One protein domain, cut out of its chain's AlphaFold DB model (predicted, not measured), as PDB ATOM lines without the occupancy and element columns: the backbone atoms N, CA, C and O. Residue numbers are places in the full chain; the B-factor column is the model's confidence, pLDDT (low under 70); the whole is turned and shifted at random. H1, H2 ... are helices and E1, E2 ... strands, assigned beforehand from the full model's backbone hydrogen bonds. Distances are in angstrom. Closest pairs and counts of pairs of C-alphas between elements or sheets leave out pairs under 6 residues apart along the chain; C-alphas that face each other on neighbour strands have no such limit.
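Overview. This is residues 249 to 367 of the 381 residues of the protein "DUF393 domain-containing protein" of Methylothermaceae bacterium (UniProt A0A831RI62). A strongly twisted sheet of five strands forms a wall, with the long helix H2 packed slantwise over one face and the shorter H1 folded back beside part of H2. The stretch between E3 and E4, which includes the small helix H3, reaches out past one end of the sheet, and its residues 333 to 339 stick out. The printed part has 119 residues, with three named helices and five named strands in the order E1 E2 H1 H2 E3 H3 E4 E5; the sheet order is E2 E1 E3 E4 E5, all antiparallel, and the class is mixed, helices and strands. It is compact by its radius of gyration of the C-alphas, 14.8 A, yet elongated in outline, spanning 49 by 30 by 29 A.

Arrangement. The sheet runs E2, residues 261 to 263, E1, residues 249 to 255, E3, residues 322 to 329, E4, residues 349 to 356, and E5, residues 363 to 366. E2 and E5 are edge strands. Within hydrogen-bond range are N 254 and O 262 at 2.8 A in the hairpin E1 and E2, N 251 and O 326 at 2.9 A between E1 and E3, N 325 and O 353 at 2.8 A between E3 and E4, and N 354 and O 365 at 2.8 A in the hairpin E4 and E5. E4 bends by 58 degrees at residue 352. H2, residues 296 to 314, is on the sheet at a height of 9.0 A, making two layers, a helix over one face of a sheet. It lies over E3, E5 and, only just, with 3 C-alphas, E1; on the local plane it runs slantwise, at 54 degrees to E5. Its closest C-alphas to E5 are those of Ala 300 and Leu 364, 5.8 A apart. H1, residues 280 to 289, touches H2 at residues 298 to 303 alone, in a helical hairpin at a shallow tilt of 28 degrees, opposite ways; the closest C-alphas, of Ala 289 and Leu 299, are 4.9 A apart. H1 only grazes the sheet, with residues 285 to 289. E2, H1, H2 and E3 form a split strand-helix-strand unit, two strands running the same way with helices between them in the chain and E1 between them in the sheet; its crossover is right-handed. H3, residues 340 to 346, only grazes the sheet with residues 344 to 346 and is apart from H1 and H2. In H1, H2 and H3 every O i to N i+4 pair is within hydrogen-bond range.

Along the chain. E1 begins at C-alpha 249, (0.752, -4.646, 10.352), and is 19.9 A long. H2 is 25.8 A long from C-alpha 296 at (8.650, -16.528, 4.384). E3 is 23.2 A, E4 19.7 A and H1 12.1 A long. E5 ends at C-alpha 366, (3.260, -19.690, 10.825).

Size, cuts and confidence. The two C-alphas farthest apart, of Ala 338 and Asn 359, are 49.3 A apart. The printed part has no cut. The link from E2 to H1, residues 264 to 279, is long. The mean pLDDT of the printed part is 89.9, and no printed residue is under 70.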
ATOM      1  N   ILE A 249      -0.377  -5.057   9.520       90.88
ATOM      2  CA  ILE A 249       0.752  -4.646  10.352       90.88
ATOM      3  C   ILE A 249       1.219  -5.864  11.145       90.88
ATOM      4  O   ILE A 249       0.395  -6.574  11.720       90.88
ATOM      5  N   PHE A 250       2.532  -6.080  11.218       92.69
ATOM      6  CA  PHE A 250       3.121  -7.125  12.053       92.69
ATOM      7  C   PHE A 250       3.927  -6.538  13.207       92.69
ATOM      8  O   PHE A 250       4.631  -5.536  13.049       92.69
ATOM      9  N   ALA A 251       3.862  -7.212  14.349       95.12
ATOM     10  CA  ALA A 251       4.678  -6.950  15.525       95.12
ATOM     11  C   ALA A 251       5.210  -8.267  16.093       95.12
ATOM     12  O   ALA A 251       4.784  -9.348  15.685       95.12
ATOM     13  N   ILE A 252       6.151  -8.177  17.028       96.06
ATOM     14  CA  ILE A 252       6.681  -9.342  17.731       96.06
ATOM     15  C   ILE A 252       6.554  -9.107  19.233       96.06
ATOM     16  O   ILE A 252       6.863  -8.023  19.736       96.06
ATOM     17  N   THR A 253       6.109 -10.138  19.932       96.81
ATOM     18  CA  THR A 253       6.077 -10.232  21.391       96.81
ATOM     19  C   THR A 253       6.969 -11.387  21.841       96.81
ATOM     20  O   THR A 253       7.290 -12.281  21.058       96.81
ATOM     21  N   TRP A 254       7.401 -11.365  23.092       96.12
ATOM     22  CA  TRP A 254       8.154 -12.438  23.737       96.12
ATOM     23  C   TRP A 254       7.334 -13.036  24.881       96.12
ATOM     24  O   TRP A 254       6.571 -12.314  25.523       96.12
ATOM     25  N   ILE A 255       7.473 -14.340  25.110       94.50
ATOM     26  CA  ILE A 255       6.847 -15.052  26.226       94.50
ATOM     27  C   ILE A 255       7.938 -15.347  27.254       94.50
ATOM     28  O   ILE A 255       8.917 -16.007  26.911       94.50
ATOM     29  N   ASP A 256       7.765 -14.861  28.482       92.19
ATOM     30  CA  ASP A 256       8.699 -15.138  29.573       92.19
ATOM     31  C   ASP A 256       8.537 -16.548  30.159       92.19
ATOM     32  O   ASP A 256       7.579 -17.265  29.857       92.19
ATOM     33  N   ASP A 257       9.459 -16.936  31.039       87.94
ATOM     34  CA  ASP A 257       9.470 -18.257  31.685       87.94
ATOM     35  C   ASP A 257       8.212 -18.522  32.534       87.94
ATOM     36  O   ASP A 257       7.887 -19.665  32.848       87.94
ATOM     37  N   LYS A 258       7.474 -17.465  32.899       90.12
ATOM     38  CA  LYS A 258       6.202 -17.532  33.635       90.12
ATOM     39  C   LYS A 258       4.989 -17.571  32.696       90.12
ATOM     40  O   LYS A 258       3.852 -17.526  33.166       90.12
ATOM     41  N   GLY A 259       5.205 -17.627  31.382       90.12
ATOM     42  CA  GLY A 259       4.159 -17.633  30.364       90.12
ATOM     43  C   GLY A 259       3.530 -16.262  30.092       90.12
ATOM     44  O   GLY A 259       2.529 -16.184  29.377       90.12
ATOM     45  N   LYS A 260       4.076 -15.172  30.640       93.94
ATOM     46  CA  LYS A 260       3.556 -13.818  30.431       93.94
ATOM     47  C   LYS A 260       4.124 -13.218  29.149       93.94
ATOM     48  O   LYS A 260       5.313 -13.299  28.856       93.94
ATOM     49  N   GLU A 261       3.243 -12.576  28.388       95.00
ATOM     50  CA  GLU A 261       3.577 -11.988  27.097       95.00
ATOM     51  C   GLU A 261       3.978 -10.509  27.207       95.00
ATOM     52  O   GLU A 261       3.250  -9.682  27.765       95.00
ATOM     53  N   HIS A 262       5.114 -10.163  26.602       94.88
ATOM     54  CA  HIS A 262       5.697  -8.822  26.598       94.88
ATOM     55  C   HIS A 262       5.899  -8.314  25.169       94.88
ATOM     56  O   HIS A 262       6.295  -9.058  24.275       94.88
ATOM     57  N   TRP A 263       5.640  -7.029  24.931       95.00
ATOM     58  CA  TRP A 263       5.838  -6.409  23.616       95.00
ATOM     59  C   TRP A 263       7.304  -6.061  23.394       95.00
ATOM     60  O   TRP A 263       7.907  -5.403  24.241       95.00
ATOM     61  N   LEU A 264       7.858  -6.421  22.233       94.75
ATOM     62  CA  LEU A 264       9.170  -5.904  21.865       94.75
ATOM     63  C   LEU A 264       9.061  -4.399  21.551       94.75
ATOM     64  O   LEU A 264       8.140  -3.991  20.832       94.75
ATOM     65  N   PRO A 265       9.996  -3.559  22.029       92.50
ATOM     66  CA  PRO A 265       9.858  -2.102  22.023       92.50
ATOM     67  C   PRO A 265      10.221  -1.473  20.667       92.50
ATOM     68  O   PRO A 265      11.015  -0.539  20.576       92.50
ATOM     69  N   PHE A 266       9.620  -1.975  19.586       91.75
ATOM     70  CA  PHE A 266       9.756  -1.406  18.244       91.75
ATOM     71  C   PHE A 266       8.422  -1.125  17.568       91.75
ATOM     72  O   PHE A 266       8.335  -0.128  16.860       91.75
ATOM     73  N   VAL A 267       7.382  -1.918  17.834       92.56
ATOM     74  CA  VAL A 267       5.999  -1.637  17.426       92.56
ATOM     75  C   VAL A 267       5.134  -1.582  18.677       92.56
ATOM     76  O   VAL A 267       5.146  -2.508  19.481       92.56
ATOM     77  N   ASN A 268       4.389  -0.492  18.864       91.62
ATOM     78  CA  ASN A 268       3.477  -0.367  19.999       91.62
ATOM     79  C   ASN A 268       2.145  -1.103  19.751       91.62
ATOM     80  O   ASN A 268       1.839  -1.540  18.641       91.62
ATOM     81  N   ARG A 269       1.291  -1.158  20.779       92.44
ATOM     82  CA  ARG A 269      -0.041  -1.789  20.708       92.44
ATOM     83  C   ARG A 269      -0.983  -1.150  19.680       92.44
ATOM     84  O   ARG A 269      -1.938  -1.776  19.233       92.44
ATOM     85  N   GLU A 270      -0.728   0.081  19.261       91.06
ATOM     86  CA  GLU A 270      -1.513   0.721  18.207       91.06
ATOM     87  C   GLU A 270      -1.066   0.299  16.797       91.06
ATOM     88  O   GLU A 270      -1.826   0.485  15.848       91.06
ATOM     89  N   GLY A 271       0.111  -0.321  16.654       89.25
ATOM     90  CA  GLY A 271       0.706  -0.704  15.369       89.25
ATOM     91  C   GLY A 271       1.697   0.319  14.816       89.25
ATOM     92  O   GLY A 271       2.042   0.261  13.640       89.25
ATOM     93  N   ARG A 272       2.160   1.271  15.636       88.69
ATOM     94  CA  ARG A 272       3.132   2.291  15.225       88.69
ATOM     95  C   ARG A 272       4.550   1.875  15.581       88.69
ATOM     96  O   ARG A 272       4.797   1.411  16.693       88.69
ATOM     97  N   LEU A 273       5.485   2.129  14.666       87.94
ATOM     98  CA  LEU A 273       6.914   2.056  14.958       87.94
ATOM     99  C   LEU A 273       7.308   3.178  15.930       87.94
ATOM    100  O   LEU A 273       6.988   4.345  15.691       87.94
ATOM    101  N   VAL A 274       8.001   2.838  17.016       86.81
ATOM    102  CA  VAL A 274       8.361   3.787  18.089       86.81
ATOM    103  C   VAL A 274       9.793   4.305  17.965       86.81
ATOM    104  O   VAL A 274      10.668   3.615  17.447       86.81
ATOM    105  N   THR A 275      10.061   5.516  18.456       81.12
ATOM    106  CA  THR A 275      11.427   6.054  18.575       81.12
ATOM    107  C   THR A 275      12.298   5.169  19.474       81.12
ATOM    108  O   THR A 275      11.784   4.678  20.477       81.12
ATOM    109  N   PRO A 276      13.600   4.988  19.175       83.06
ATOM    110  CA  PRO A 276      14.375   5.571  18.070       83.06
ATOM    111  C   PRO A 276      14.370   4.721  16.777       83.06
ATOM    112  O   PRO A 276      15.200   4.920  15.891       83.06
ATOM    113  N   ASN A 277      13.434   3.779  16.614       82.00
ATOM    114  CA  ASN A 277      13.457   2.778  15.538       82.00
ATOM    115  C   ASN A 277      13.085   3.301  14.136       82.00
ATOM    116  O   ASN A 277      13.019   2.514  13.194       82.00
ATOM    117  N   TRP A 278      12.880   4.610  13.957       76.12
ATOM    118  CA  TRP A 278      12.446   5.232  12.695       76.12
ATOM    119  C   TRP A 278      13.479   5.207  11.559       76.12
ATOM    120  O   TRP A 278      13.146   5.569  10.435       76.12
ATOM    121  N   GLY A 279      14.711   4.774  11.831       77.12
ATOM    122  CA  GLY A 279      15.755   4.584  10.824       77.12
ATOM    123  C   GLY A 279      15.841   3.140  10.325       77.12
ATOM    124  O   GLY A 279      14.987   2.645   9.590       77.12
ATOM    125  N   ARG A 280      16.917   2.448  10.721       78.19
ATOM    126  CA  ARG A 280      17.279   1.120  10.197       78.19
ATOM    127  C   ARG A 280      16.214   0.053  10.469       78.19
ATOM    128  O   ARG A 280      15.907  -0.723   9.570       78.19
ATOM    129  N   VAL A 281      15.650   0.021  11.678       83.81
ATOM    130  CA  VAL A 281      14.626  -0.968  12.058       83.81
ATOM    131  C   VAL A 281      13.337  -0.750  11.269       83.81
ATOM    132  O   VAL A 281      12.801  -1.721  10.749       83.81
ATOM    133  N   HIS A 282      12.889   0.498  11.095       83.56
ATOM    134  CA  HIS A 282      11.744   0.831  10.242       83.56
ATOM    135  C   HIS A 282      11.958   0.321   8.819       83.56
ATOM    136  O   HIS A 282      11.180  -0.504   8.350       83.56
ATOM    137  N   SER A 283      13.029   0.764   8.154       79.81
ATOM    138  CA  SER A 283      13.311   0.367   6.772       79.81
ATOM    139  C   SER A 283      13.373  -1.156   6.631       79.81
ATOM    140  O   SER A 283      12.732  -1.728   5.757       79.81
ATOM    141  N   MET A 284      14.063  -1.836   7.545       87.31
ATOM    142  CA  MET A 284      14.188  -3.289   7.524       87.31
ATOM    143  C   MET A 284      12.851  -4.009   7.756       87.31
ATOM    144  O   MET A 284      12.515  -4.931   7.016       87.31
ATOM    145  N   TRP A 285      12.098  -3.625   8.788       89.69
ATOM    146  CA  TRP A 285      10.881  -4.327   9.189       89.69
ATOM    147  C   TRP A 285       9.698  -3.979   8.288       89.69
ATOM    148  O   TRP A 285       9.130  -4.869   7.664       89.69
ATOM    149  N   ALA A 286       9.355  -2.697   8.180       83.06
ATOM    150  CA  ALA A 286       8.150  -2.241   7.493       83.06
ATOM    151  C   ALA A 286       8.294  -2.135   5.966       83.06
ATOM    152  O   ALA A 286       7.271  -2.157   5.295       83.06
ATOM    153  N   ASN A 287       9.517  -2.049   5.415       77.06
ATOM    154  CA  ASN A 287       9.699  -1.923   3.959       77.06
ATOM    155  C   ASN A 287      10.318  -3.169   3.304       77.06
ATOM    156  O   ASN A 287      10.250  -3.304   2.083       77.06
ATOM    157  N   VAL A 288      10.948  -4.072   4.072       81.56
ATOM    158  CA  VAL A 288      11.631  -5.255   3.508       81.56
ATOM    159  C   VAL A 288      11.093  -6.574   4.060       81.56
ATOM    160  O   VAL A 288      10.880  -7.508   3.282       81.56
ATOM    161  N   ALA A 289      10.893  -6.686   5.377       86.12
ATOM    162  CA  ALA A 289      10.381  -7.907   6.003       86.12
ATOM    163  C   ALA A 289       8.874  -8.075   5.777       86.12
ATOM    164  O   ALA A 289       8.422  -9.134   5.340       86.12
ATOM    165  N   VAL A 290       8.126  -7.011   6.057       86.00
ATOM    166  CA  VAL A 290       6.684  -6.910   5.874       86.00
ATOM    167  C   VAL A 290       6.448  -6.144   4.584       86.00
ATOM    168  O   VAL A 290       6.712  -4.954   4.508       86.00
ATOM    169  N   THR A 291       5.983  -6.835   3.554       80.69
ATOM    170  CA  THR A 291       5.600  -6.235   2.272       80.69
ATOM    171  C   THR A 291       4.226  -6.780   1.871       80.69
ATOM    172  O   THR A 291       3.782  -7.775   2.454       80.69
ATOM    173  N   PRO A 292       3.553  -6.218   0.847       75.81
ATOM    174  CA  PRO A 292       2.272  -6.741   0.364       75.81
ATOM    175  C   PRO A 292       2.372  -8.193  -0.113       75.81
ATOM    176  O   PRO A 292       1.388  -8.924  -0.138       75.81
ATOM    177  N   ARG A 293       3.582  -8.619  -0.505       77.44
ATOM    178  CA  ARG A 293       3.913  -9.991  -0.893       77.44
ATOM    179  C   ARG A 293       4.889 -10.571   0.127       77.44
ATOM    180  O   ARG A 293       6.099 -10.603  -0.107       77.44
ATOM    181  N   LEU A 294       4.351 -11.010   1.262       79.75
ATOM    182  CA  LEU A 294       5.149 -11.600   2.332       79.75
ATOM    183  C   LEU A 294       5.965 -12.793   1.827       79.75
ATOM    184  O   LEU A 294       5.435 -13.798   1.360       79.75
ATOM    185  N   SER A 295       7.281 -12.686   1.978       85.69
ATOM    186  CA  SER A 295       8.211 -13.782   1.737       85.69
ATOM    187  C   SER A 295       8.546 -14.439   3.068       85.69
ATOM    188  O   SER A 295       9.099 -13.785   3.954       85.69
ATOM    189  N   ARG A 296       8.279 -15.746   3.191       87.69
ATOM    190  CA  ARG A 296       8.650 -16.528   4.384       87.69
ATOM    191  C   ARG A 296      10.141 -16.396   4.703       87.69
ATOM    192  O   ARG A 296      10.501 -16.220   5.860       87.69
ATOM    193  N   TYR A 297      10.990 -16.407   3.673       89.44
ATOM    194  CA  TYR A 297      12.433 -16.215   3.817       89.44
ATOM    195  C   TYR A 297      12.778 -14.840   4.405       89.44
ATOM    196  O   TYR A 297      13.531 -14.761   5.375       89.44
ATOM    197  N   ARG A 298      12.222 -13.749   3.854       89.56
ATOM    198  CA  ARG A 298      12.500 -12.392   4.361       89.56
ATOM    199  C   ARG A 298      11.970 -12.216   5.779       89.56
ATOM    200  O   ARG A 298      12.705 -11.724   6.632       89.56
ATOM    201  N   LEU A 299      10.745 -12.664   6.042       90.62
ATOM    202  CA  LEU A 299      10.138 -12.591   7.367       90.62
ATOM    203  C   LEU A 299      10.965 -13.362   8.403       90.62
ATOM    204  O   LEU A 299      11.249 -12.817   9.464       90.62
ATOM    205  N   ALA A 300      11.433 -14.571   8.080       92.31
ATOM    206  CA  ALA A 300      12.310 -15.340   8.962       92.31
ATOM    207  C   ALA A 300      13.662 -14.640   9.177       92.31
ATOM    208  O   ALA A 300      14.079 -14.430  10.313       92.31
ATOM    209  N   LYS A 301      14.327 -14.200   8.100       93.31
ATOM    210  CA  LYS A 301      15.633 -13.521   8.161       93.31
ATOM    211  C   LYS A 301      15.594 -12.261   9.023       93.31
ATOM    212  O   LYS A 301      16.484 -12.036   9.840       93.31
ATOM    213  N   PHE A 302      14.594 -11.410   8.820       93.56
ATOM    214  CA  PHE A 302      14.486 -10.150   9.552       93.56
ATOM    215  C   PHE A 302      13.848 -10.330  10.927       93.56
ATOM    216  O   PHE A 302      14.263  -9.648  11.858       93.56
ATOM    217  N   GLY A 303      12.943 -11.295  11.091       94.19
ATOM    218  CA  GLY A 303      12.453 -11.734  12.394       94.19
ATOM    219  C   GLY A 303      13.584 -12.231  13.295       94.19
ATOM    220  O   GLY A 303      13.651 -11.828  14.453       94.19
ATOM    221  N   ALA A 304      14.539 -12.996  12.754       94.81
ATOM    222  CA  ALA A 304      15.737 -13.419  13.482       94.81
ATOM    223  C   ALA A 304      16.575 -12.214  13.927       94.81
ATOM    224  O   ALA A 304      16.967 -12.126  15.082       94.81
ATOM    225  N   LYS A 305      16.801 -11.234  13.042       93.88
ATOM    226  CA  LYS A 305      17.553 -10.018  13.394       93.88
ATOM    227  C   LYS A 305      16.872  -9.198  14.489       93.88
ATOM    228  O   LYS A 305      17.551  -8.731  15.395       93.88
ATOM    229  N   VAL A 306      15.553  -9.010  14.396       93.44
ATOM    230  CA  VAL A 306      14.780  -8.249  15.390       93.44
ATOM    231  C   VAL A 306      14.785  -8.968  16.735       93.44
ATOM    232  O   VAL A 306      15.102  -8.347  17.745       93.44
ATOM    233  N   THR A 307      14.474 -10.266  16.752       94.94
ATOM    234  CA  THR A 307      14.435 -11.054  17.993       94.94
ATOM    235  C   THR A 307      15.813 -11.186  18.629       94.94
ATOM    236  O   THR A 307      15.915 -10.972  19.826       94.94
ATOM    237  N   ALA A 308      16.884 -11.403  17.857       94.06
ATOM    238  CA  ALA A 308      18.247 -11.444  18.394       94.06
ATOM    239  C   ALA A 308      18.697 -10.094  18.975       94.06
ATOM    240  O   ALA A 308      19.263 -10.044  20.065       94.06
ATOM    241  N   PHE A 309      18.416  -8.988  18.273       92.94
ATOM    242  CA  PHE A 309      18.742  -7.648  18.763       92.94
ATOM    243  C   PHE A 309      18.028  -7.347  20.084       92.94
ATOM    244  O   PHE A 309      18.665  -6.921  21.044       92.94
ATOM    245  N   TYR A 310      16.715  -7.586  20.146       92.56
ATOM    246  CA  TYR A 310      15.951  -7.302  21.356       92.56
ATOM    247  C   TYR A 310      16.194  -8.304  22.474       92.56
ATOM    248  O   TYR A 310      16.133  -7.906  23.629       92.56
ATOM    249  N   ALA A 311      16.535  -9.552  22.162       93.81
ATOM    250  CA  ALA A 311      16.955 -10.506  23.176       93.81
ATOM    251  C   ALA A 311      18.211 -10.023  23.902       93.81
ATOM    252  O   ALA A 311      18.210  -9.949  25.125       93.81
ATOM    253  N   HIS A 312      19.220  -9.558  23.161       93.81
ATOM    254  CA  HIS A 312      20.405  -8.945  23.760       93.81
ATOM    255  C   HIS A 312      20.065  -7.687  24.580       93.81
ATOM    256  O   HIS A 312      20.575  -7.512  25.679       93.81
ATOM    257  N   GLN A 313      19.212  -6.793  24.065       92.06
ATOM    258  CA  GLN A 313      18.843  -5.550  24.768       92.06
ATOM    259  C   GLN A 313      18.027  -5.789  26.045       92.06
ATOM    260  O   GLN A 313      18.101  -4.989  26.973       92.06
ATOM    261  N   LEU A 314      17.227  -6.856  26.080       92.69
ATOM    262  CA  LEU A 314      16.322  -7.177  27.186       92.69
ATOM    263  C   LEU A 314      16.858  -8.289  28.102       92.69
ATOM    264  O   LEU A 314      16.178  -8.645  29.058       92.69
ATOM    265  N   GLY A 315      18.045  -8.839  27.821       93.12
ATOM    266  CA  GLY A 315      18.629  -9.943  28.591       93.12
ATOM    267  C   GLY A 315      17.876 -11.271  28.454       93.12
ATOM    268  O   GLY A 315      17.858 -12.056  29.395       93.12
ATOM    269  N   ILE A 316      17.227 -11.518  27.312       92.75
ATOM    270  CA  ILE A 316      16.503 -12.767  27.037       92.75
ATOM    271  C   ILE A 316      17.505 -13.821  26.555       92.75
ATOM    272  O   ILE A 316      18.197 -13.600  25.557       92.75
ATOM    273  N   ASP A 317      17.544 -14.975  27.220       91.56
ATOM    274  CA  ASP A 317      18.353 -16.110  26.779       91.56
ATOM    275  C   ASP A 317      17.744 -16.765  25.529       91.56
ATOM    276  O   ASP A 317      16.592 -17.189  25.529       91.56
ATOM    277  N   LEU A 318      18.525 -16.847  24.449       92.19
ATOM    278  CA  LEU A 318      18.115 -17.431  23.172       92.19
ATOM    279  C   LEU A 318      18.316 -18.955  23.094       92.19
ATOM    280  O   LEU A 318      18.057 -19.527  22.033       92.19
ATOM    281  N   THR A 319      18.780 -19.625  24.154       91.25
ATOM    282  CA  THR A 319      18.912 -21.095  24.172       91.25
ATOM    283  C   THR A 319      17.564 -21.801  23.965       91.25
ATOM    284  O   THR A 319      17.501 -22.714  23.138       91.25
ATOM    285  N   ASP A 320      16.492 -21.329  24.618       90.12
ATOM    286  CA  ASP A 320      15.092 -21.769  24.427       90.12
ATOM    287  C   ASP A 320      14.087 -20.595  24.509       90.12
ATOM    288  O   ASP A 320      13.138 -20.596  25.292       90.12
ATOM    289  N   ALA A 321      14.278 -19.555  23.689       93.25
ATOM    290  CA  ALA A 321      13.356 -18.414  23.646       93.25
ATOM    291  C   ALA A 321      12.190 -18.617  22.672       93.25
ATOM    292  O   ALA A 321      12.364 -19.019  21.514       93.25
ATOM    293  N   ARG A 322      10.994 -18.194  23.098       94.94
ATOM    294  CA  ARG A 322       9.787 -18.174  22.262       94.94
ATOM    295  C   ARG A 322       9.269 -16.759  22.065       94.94
ATOM    296  O   ARG A 322       8.961 -16.043  23.016       94.94
ATOM    297  N   PHE A 323       9.123 -16.378  20.806       96.88
ATOM    298  CA  PHE A 323       8.506 -15.123  20.407       96.88
ATOM    299  C   PHE A 323       7.239 -15.400  19.608       96.88
ATOM    300  O   PHE A 323       7.187 -16.341  18.815       96.88
ATOM    301  N   ARG A 324       6.232 -14.545  19.763       96.38
ATOM    302  CA  ARG A 324       4.991 -14.585  18.990       96.38
ATOM    303  C   ARG A 324       5.001 -13.507  17.923       96.38
ATOM    304  O   ARG A 324       5.330 -12.347  18.173       96.38
ATOM    305  N   LEU A 325       4.617 -13.898  16.717       95.44
ATOM    306  CA  LEU A 325       4.361 -12.994  15.612       95.44
ATOM    307  C   LEU A 325       2.904 -12.539  15.697       95.44
ATOM    308  O   LEU A 325       1.982 -13.335  15.523       95.44
ATOM    309  N   LYS A 326       2.701 -11.246  15.930       94.81
ATOM    310  CA  LYS A 326       1.382 -10.617  15.973       94.81
ATOM    311  C   LYS A 326       1.056 -10.005  14.619       94.81
ATOM    312  O   LYS A 326       1.924  -9.394  13.997       94.81
ATOM    313  N   ALA A 327      -0.198 -10.107  14.198       93.06
ATOM    314  CA  ALA A 327      -0.730  -9.448  13.013       93.06
ATOM    315  C   ALA A 327      -1.947  -8.588  13.371       93.06
ATOM    316  O   ALA A 327      -2.742  -8.950  14.234       93.06
ATOM    317  N   LYS A 328      -2.102  -7.456  12.691       92.19
ATOM    318  CA  LYS A 328      -3.238  -6.542  12.819       92.19
ATOM    319  C   LYS A 328      -3.698  -6.139  11.431       92.19
ATOM    320  O   LYS A 328      -2.912  -5.577  10.669       92.19
ATOM    321  N   SER A 329      -4.947  -6.434  11.099       90.56
ATOM    322  CA  SER A 329      -5.522  -6.053   9.809       90.56
ATOM    323  C   SER A 329      -5.769  -4.549   9.758       90.56
ATOM    324  O   SER A 329      -6.212  -3.959  10.738       90.56
ATOM    325  N   ILE A 330      -5.476  -3.931   8.618       90.19
ATOM    326  CA  ILE A 330      -5.744  -2.517   8.348       90.19
ATOM    327  C   ILE A 330      -6.342  -2.355   6.952       90.19
ATOM    328  O   ILE A 330      -6.173  -3.210   6.084       90.19
ATOM    329  N   ARG A 331      -7.023  -1.235   6.731       86.88
ATOM    330  CA  ARG A 331      -7.548  -0.816   5.432       86.88
ATOM    331  C   ARG A 331      -6.737   0.360   4.898       86.88
ATOM    332  O   ARG A 331      -6.413   1.289   5.641       86.88
ATOM    333  N   MET A 332      -6.445   0.318   3.602       81.94
ATOM    334  CA  MET A 332      -5.810   1.400   2.844       81.94
ATOM    335  C   MET A 332      -6.565   1.610   1.520       81.94
ATOM    336  O   MET A 332      -6.083   1.175   0.474       81.94
ATOM    337  N   PRO A 333      -7.776   2.199   1.562       81.44
ATOM    338  CA  PRO A 333      -8.518   2.563   0.359       81.44
ATOM    339  C   PRO A 333      -7.742   3.601  -0.463       81.44
ATOM    340  O   PRO A 333      -6.925   4.353   0.076       81.44
ATOM    341  N   ALA A 334      -7.996   3.626  -1.772       77.25
ATOM    342  CA  ALA A 334      -7.458   4.663  -2.653       77.25
ATOM    343  C   ALA A 334      -8.131   6.022  -2.399       77.25
ATOM    344  O   ALA A 334      -7.483   7.062  -2.504       77.25
ATOM    345  N   ASP A 335      -9.408   5.991  -2.018       81.44
ATOM    346  CA  ASP A 335     -10.215   7.170  -1.739       81.44
ATOM    347  C   ASP A 335     -10.172   7.551  -0.259       81.44
ATOM    348  O   ASP A 335      -9.902   6.736   0.629       81.44
ATOM    349  N   TRP A 336     -10.449   8.823   0.017       84.00
ATOM    350  CA  TRP A 336     -10.554   9.300   1.388       84.00
ATOM    351  C   TRP A 336     -11.773   8.681   2.084       84.00
ATOM    352  O   TRP A 336     -12.887   8.721   1.568       84.00
ATOM    353  N   GLU A 337     -11.567   8.173   3.300       88.19
ATOM    354  CA  GLU A 337     -12.628   7.651   4.160       88.19
ATOM    355  C   GLU A 337     -12.599   8.338   5.531       88.19
ATOM    356  O   GLU A 337     -11.573   8.356   6.230       88.19
ATOM    357  N   ALA A 338     -13.746   8.867   5.955       92.69
ATOM    358  CA  ALA A 338     -13.891   9.499   7.258       92.69
ATOM    359  C   ALA A 338     -13.591   8.501   8.392       92.69
ATOM    360  O   ALA A 338     -14.116   7.393   8.433       92.69
ATOM    361  N   GLY A 339     -12.740   8.893   9.344       93.00
ATOM    362  CA  GLY A 339     -12.459   8.078  10.533       93.00
ATOM    363  C   GLY A 339     -11.583   6.837  10.306       93.00
ATOM    364  O   GLY A 339     -11.267   6.152  11.282       93.00
ATOM    365  N   LEU A 340     -11.102   6.583   9.082       89.50
ATOM    366  CA  LEU A 340     -10.285   5.413   8.726       89.50
ATOM    367  C   LEU A 340      -9.091   5.195   9.664       89.50
ATOM    368  O   LEU A 340      -8.834   4.082  10.119       89.50
ATOM    369  N   ARG A 341      -8.369   6.269  10.013       89.19
ATOM    370  CA  ARG A 341      -7.242   6.191  10.955       89.19
ATOM    371  C   ARG A 341      -7.684   5.634  12.305       89.19
ATOM    372  O   ARG A 341      -7.005   4.774  12.858       89.19
ATOM    373  N   ARG A 342      -8.792   6.140  12.857       93.00
ATOM    374  CA  ARG A 342      -9.310   5.680  14.151       93.00
ATOM    375  C   ARG A 342      -9.695   4.210  14.044       93.00
ATOM    376  O   ARG A 342      -9.272   3.440  14.898       93.00
ATOM    377  N   TRP A 343     -10.385   3.821  12.974       93.00
ATOM    378  CA  TRP A 343     -10.744   2.428  12.714       93.00
ATOM    379  C   TRP A 343      -9.509   1.509  12.670       93.00
ATOM    380  O   TRP A 343      -9.451   0.555  13.443       93.00
ATOM    381  N   ASN A 344      -8.479   1.843  11.879       91.50
ATOM    382  CA  ASN A 344      -7.234   1.063  11.759       91.50
ATOM    383  C   ASN A 344      -6.498   0.897  13.102       91.50
ATOM    384  O   ASN A 344      -5.975  -0.174  13.408       91.50
ATOM    385  N   LEU A 345      -6.463   1.948  13.930       92.06
ATOM    386  CA  LEU A 345      -5.789   1.903  15.233       92.06
ATOM    387  C   LEU A 345      -6.489   0.971  16.234       92.06
ATOM    388  O   LEU A 345      -5.802   0.367  17.058       92.06
ATOM    389  N   HIS A 346      -7.816   0.830  16.150       93.12
ATOM    390  CA  HIS A 346      -8.619   0.019  17.077       93.12
ATOM    391  C   HIS A 346      -8.785  -1.441  16.640       93.12
ATOM    392  O   HIS A 346      -9.401  -2.215  17.366       93.12
ATOM    393  N   GLN A 347      -8.238  -1.839  15.486       92.19
ATOM    394  CA  GLN A 347      -8.316  -3.236  15.057       92.19
ATOM    395  C   GLN A 347      -7.632  -4.165  16.075       92.19
ATOM    396  O   GLN A 347      -6.632  -3.775  16.684       92.19
ATOM    397  N   PRO A 348      -8.149  -5.380  16.300       94.94
ATOM    398  CA  PRO A 348      -7.543  -6.307  17.243       94.94
ATOM    399  C   PRO A 348      -6.220  -6.859  16.701       94.94
ATOM    400  O   PRO A 348      -6.017  -6.990  15.490       94.94
ATOM    401  N   TRP A 349      -5.319  -7.211  17.616       94.62
ATOM    402  CA  TRP A 349      -4.171  -8.047  17.285       94.62
ATOM    403  C   TRP A 349      -4.569  -9.511  17.341       94.62
ATOM    404  O   TRP A 349      -5.307  -9.925  18.232       94.62
ATOM    405  N   ARG A 350      -4.016 -10.290  16.421       93.88
ATOM    406  CA  ARG A 350      -4.135 -11.740  16.392       93.88
ATOM    407  C   ARG A 350      -2.771 -12.392  16.277       93.88
ATOM    408  O   ARG A 350      -1.794 -11.785  15.835       93.88
ATOM    409  N   ASP A 351      -2.751 -13.647  16.660       94.19
ATOM    410  CA  ASP A 351      -1.594 -14.517  16.688       94.19
ATOM    411  C   ASP A 351      -1.390 -15.140  15.300       94.19
ATOM    412  O   ASP A 351      -2.236 -15.885  14.820       94.19
ATOM    413  N   ALA A 352      -0.295 -14.788  14.618       92.25
ATOM    414  CA  ALA A 352      -0.023 -15.204  13.234       92.25
ATOM    415  C   ALA A 352       1.037 -16.314  13.126       92.25
ATOM    416  O   ALA A 352       1.150 -16.988  12.098       92.25
ATOM    417  N   GLY A 353       1.835 -16.504  14.173       93.88
ATOM    418  CA  GLY A 353       2.870 -17.525  14.227       93.88
ATOM    419  C   GLY A 353       3.821 -17.331  15.398       93.88
ATOM    420  O   GLY A 353       3.619 -16.470  16.252       93.88
ATOM    421  N   GLU A 354       4.902 -18.096  15.386       95.38
ATOM    422  CA  GLU A 354       5.961 -18.073  16.386       95.38
ATOM    423  C   GLU A 354       7.344 -18.061  15.736       95.38
ATOM    424  O   GLU A 354       7.576 -18.663  14.681       95.38
ATOM    425  N   LEU A 355       8.267 -17.367  16.399       95.44
ATOM    426  CA  LEU A 355       9.697 -17.401  16.132       95.44
ATOM    427  C   LEU A 355      10.354 -18.081  17.332       95.44
ATOM    428  O   LEU A 355      10.356 -17.534  18.435       95.44
ATOM    429  N   VAL A 356      10.872 -19.284  17.118       95.12
ATOM    430  CA  VAL A 356      11.410 -20.132  18.184       95.12
ATOM    431  C   VAL A 356      12.918 -20.233  18.028       95.12
ATOM    432  O   VAL A 356      13.416 -20.602  16.963       95.12
ATOM    433  N   TRP A 357      13.643 -19.917  19.093       94.69
ATOM    434  CA  TRP A 357      15.076 -20.145  19.193       94.69
ATOM    435  C   TRP A 357      15.317 -21.403  20.023       94.69
ATOM    436  O   TRP A 357      14.867 -21.474  21.156       94.69
ATOM    437  N   ARG A 358      15.988 -22.399  19.434       89.12
ATOM    438  CA  ARG A 358      16.459 -23.618  20.108       89.12
ATOM    439  C   ARG A 358      17.868 -23.927  19.628       89.12
ATOM    440  O   ARG A 358      18.017 -24.488  18.548       89.12
ATOM    441  N   ASN A 359      18.882 -23.479  20.364       78.62
ATOM    442  CA  ASN A 359      20.305 -23.641  20.015       78.62
ATOM    443  C   ASN A 359      20.716 -23.198  18.589       78.62
ATOM    444  O   ASN A 359      21.743 -23.638  18.088       78.62
ATOM    445  N   GLN A 360      19.957 -22.275  17.976       79.12
ATOM    446  CA  GLN A 360      20.133 -21.731  16.615       79.12
ATOM    447  C   GLN A 360      20.122 -22.772  15.461       79.12
ATOM    448  O   GLN A 360      20.556 -23.907  15.617       79.12
ATOM    449  N   PRO A 361      19.668 -22.396  14.246       86.50
ATOM    450  CA  PRO A 361      19.059 -21.122  13.856       86.50
ATOM    451  C   PRO A 361      17.592 -20.990  14.304       86.50
ATOM    452  O   PRO A 361      16.905 -21.974  14.562       86.50
ATOM    453  N   MET A 362      17.100 -19.746  14.371       93.94
ATOM    454  CA  MET A 362      15.694 -19.442  14.671       93.94
ATOM    455  C   MET A 362      14.746 -20.079  13.647       93.94
ATOM    456  O   MET A 362      14.951 -19.957  12.437       93.94
ATOM    457  N   GLN A 363      13.675 -20.702  14.137       93.31
ATOM    458  CA  GLN A 363      12.637 -21.322  13.322       93.31
ATOM    459  C   GLN A 363      11.359 -20.481  13.308       93.31
ATOM    460  O   GLN A 363      10.785 -20.176  14.352       93.31
ATOM    461  N   LEU A 364      10.880 -20.153  12.104       93.31
ATOM    462  CA  LEU A 364       9.597 -19.483  11.895       93.31
ATOM    463  C   LEU A 364       8.496 -20.517  11.619       93.31
ATOM    464  O   LEU A 364       8.482 -21.161  10.555       93.31
ATOM    465  N   LYS A 365       7.535 -20.603  12.539       92.94
ATOM    466  CA  LYS A 365       6.305 -21.384  12.398       92.94
ATOM    467  C   LYS A 365       5.131 -20.430  12.215       92.94
ATOM    468  O   LYS A 365       4.847 -19.629  13.091       92.94
ATOM    469  N   LEU A 366       4.458 -20.492  11.073       90.50
ATOM    470  CA  LEU A 366       3.260 -19.690  10.825       90.50
ATOM    471  C   LEU A 366       2.027 -20.540  11.107       90.50
ATOM    472  O   LEU A 366       1.993 -21.709  10.727       90.50
ATOM    473  N   TRP A 367       1.043 -19.956  11.783       87.75
ATOM    474  CA  TRP A 367      -0.242 -20.609  12.046       87.75
ATOM    475  C   TRP A 367      -1.243 -20.380  10.924       87.75
ATOM    476  O   TRP A 367      -2.153 -21.178  10.734       87.75
TER     477      TRP A 367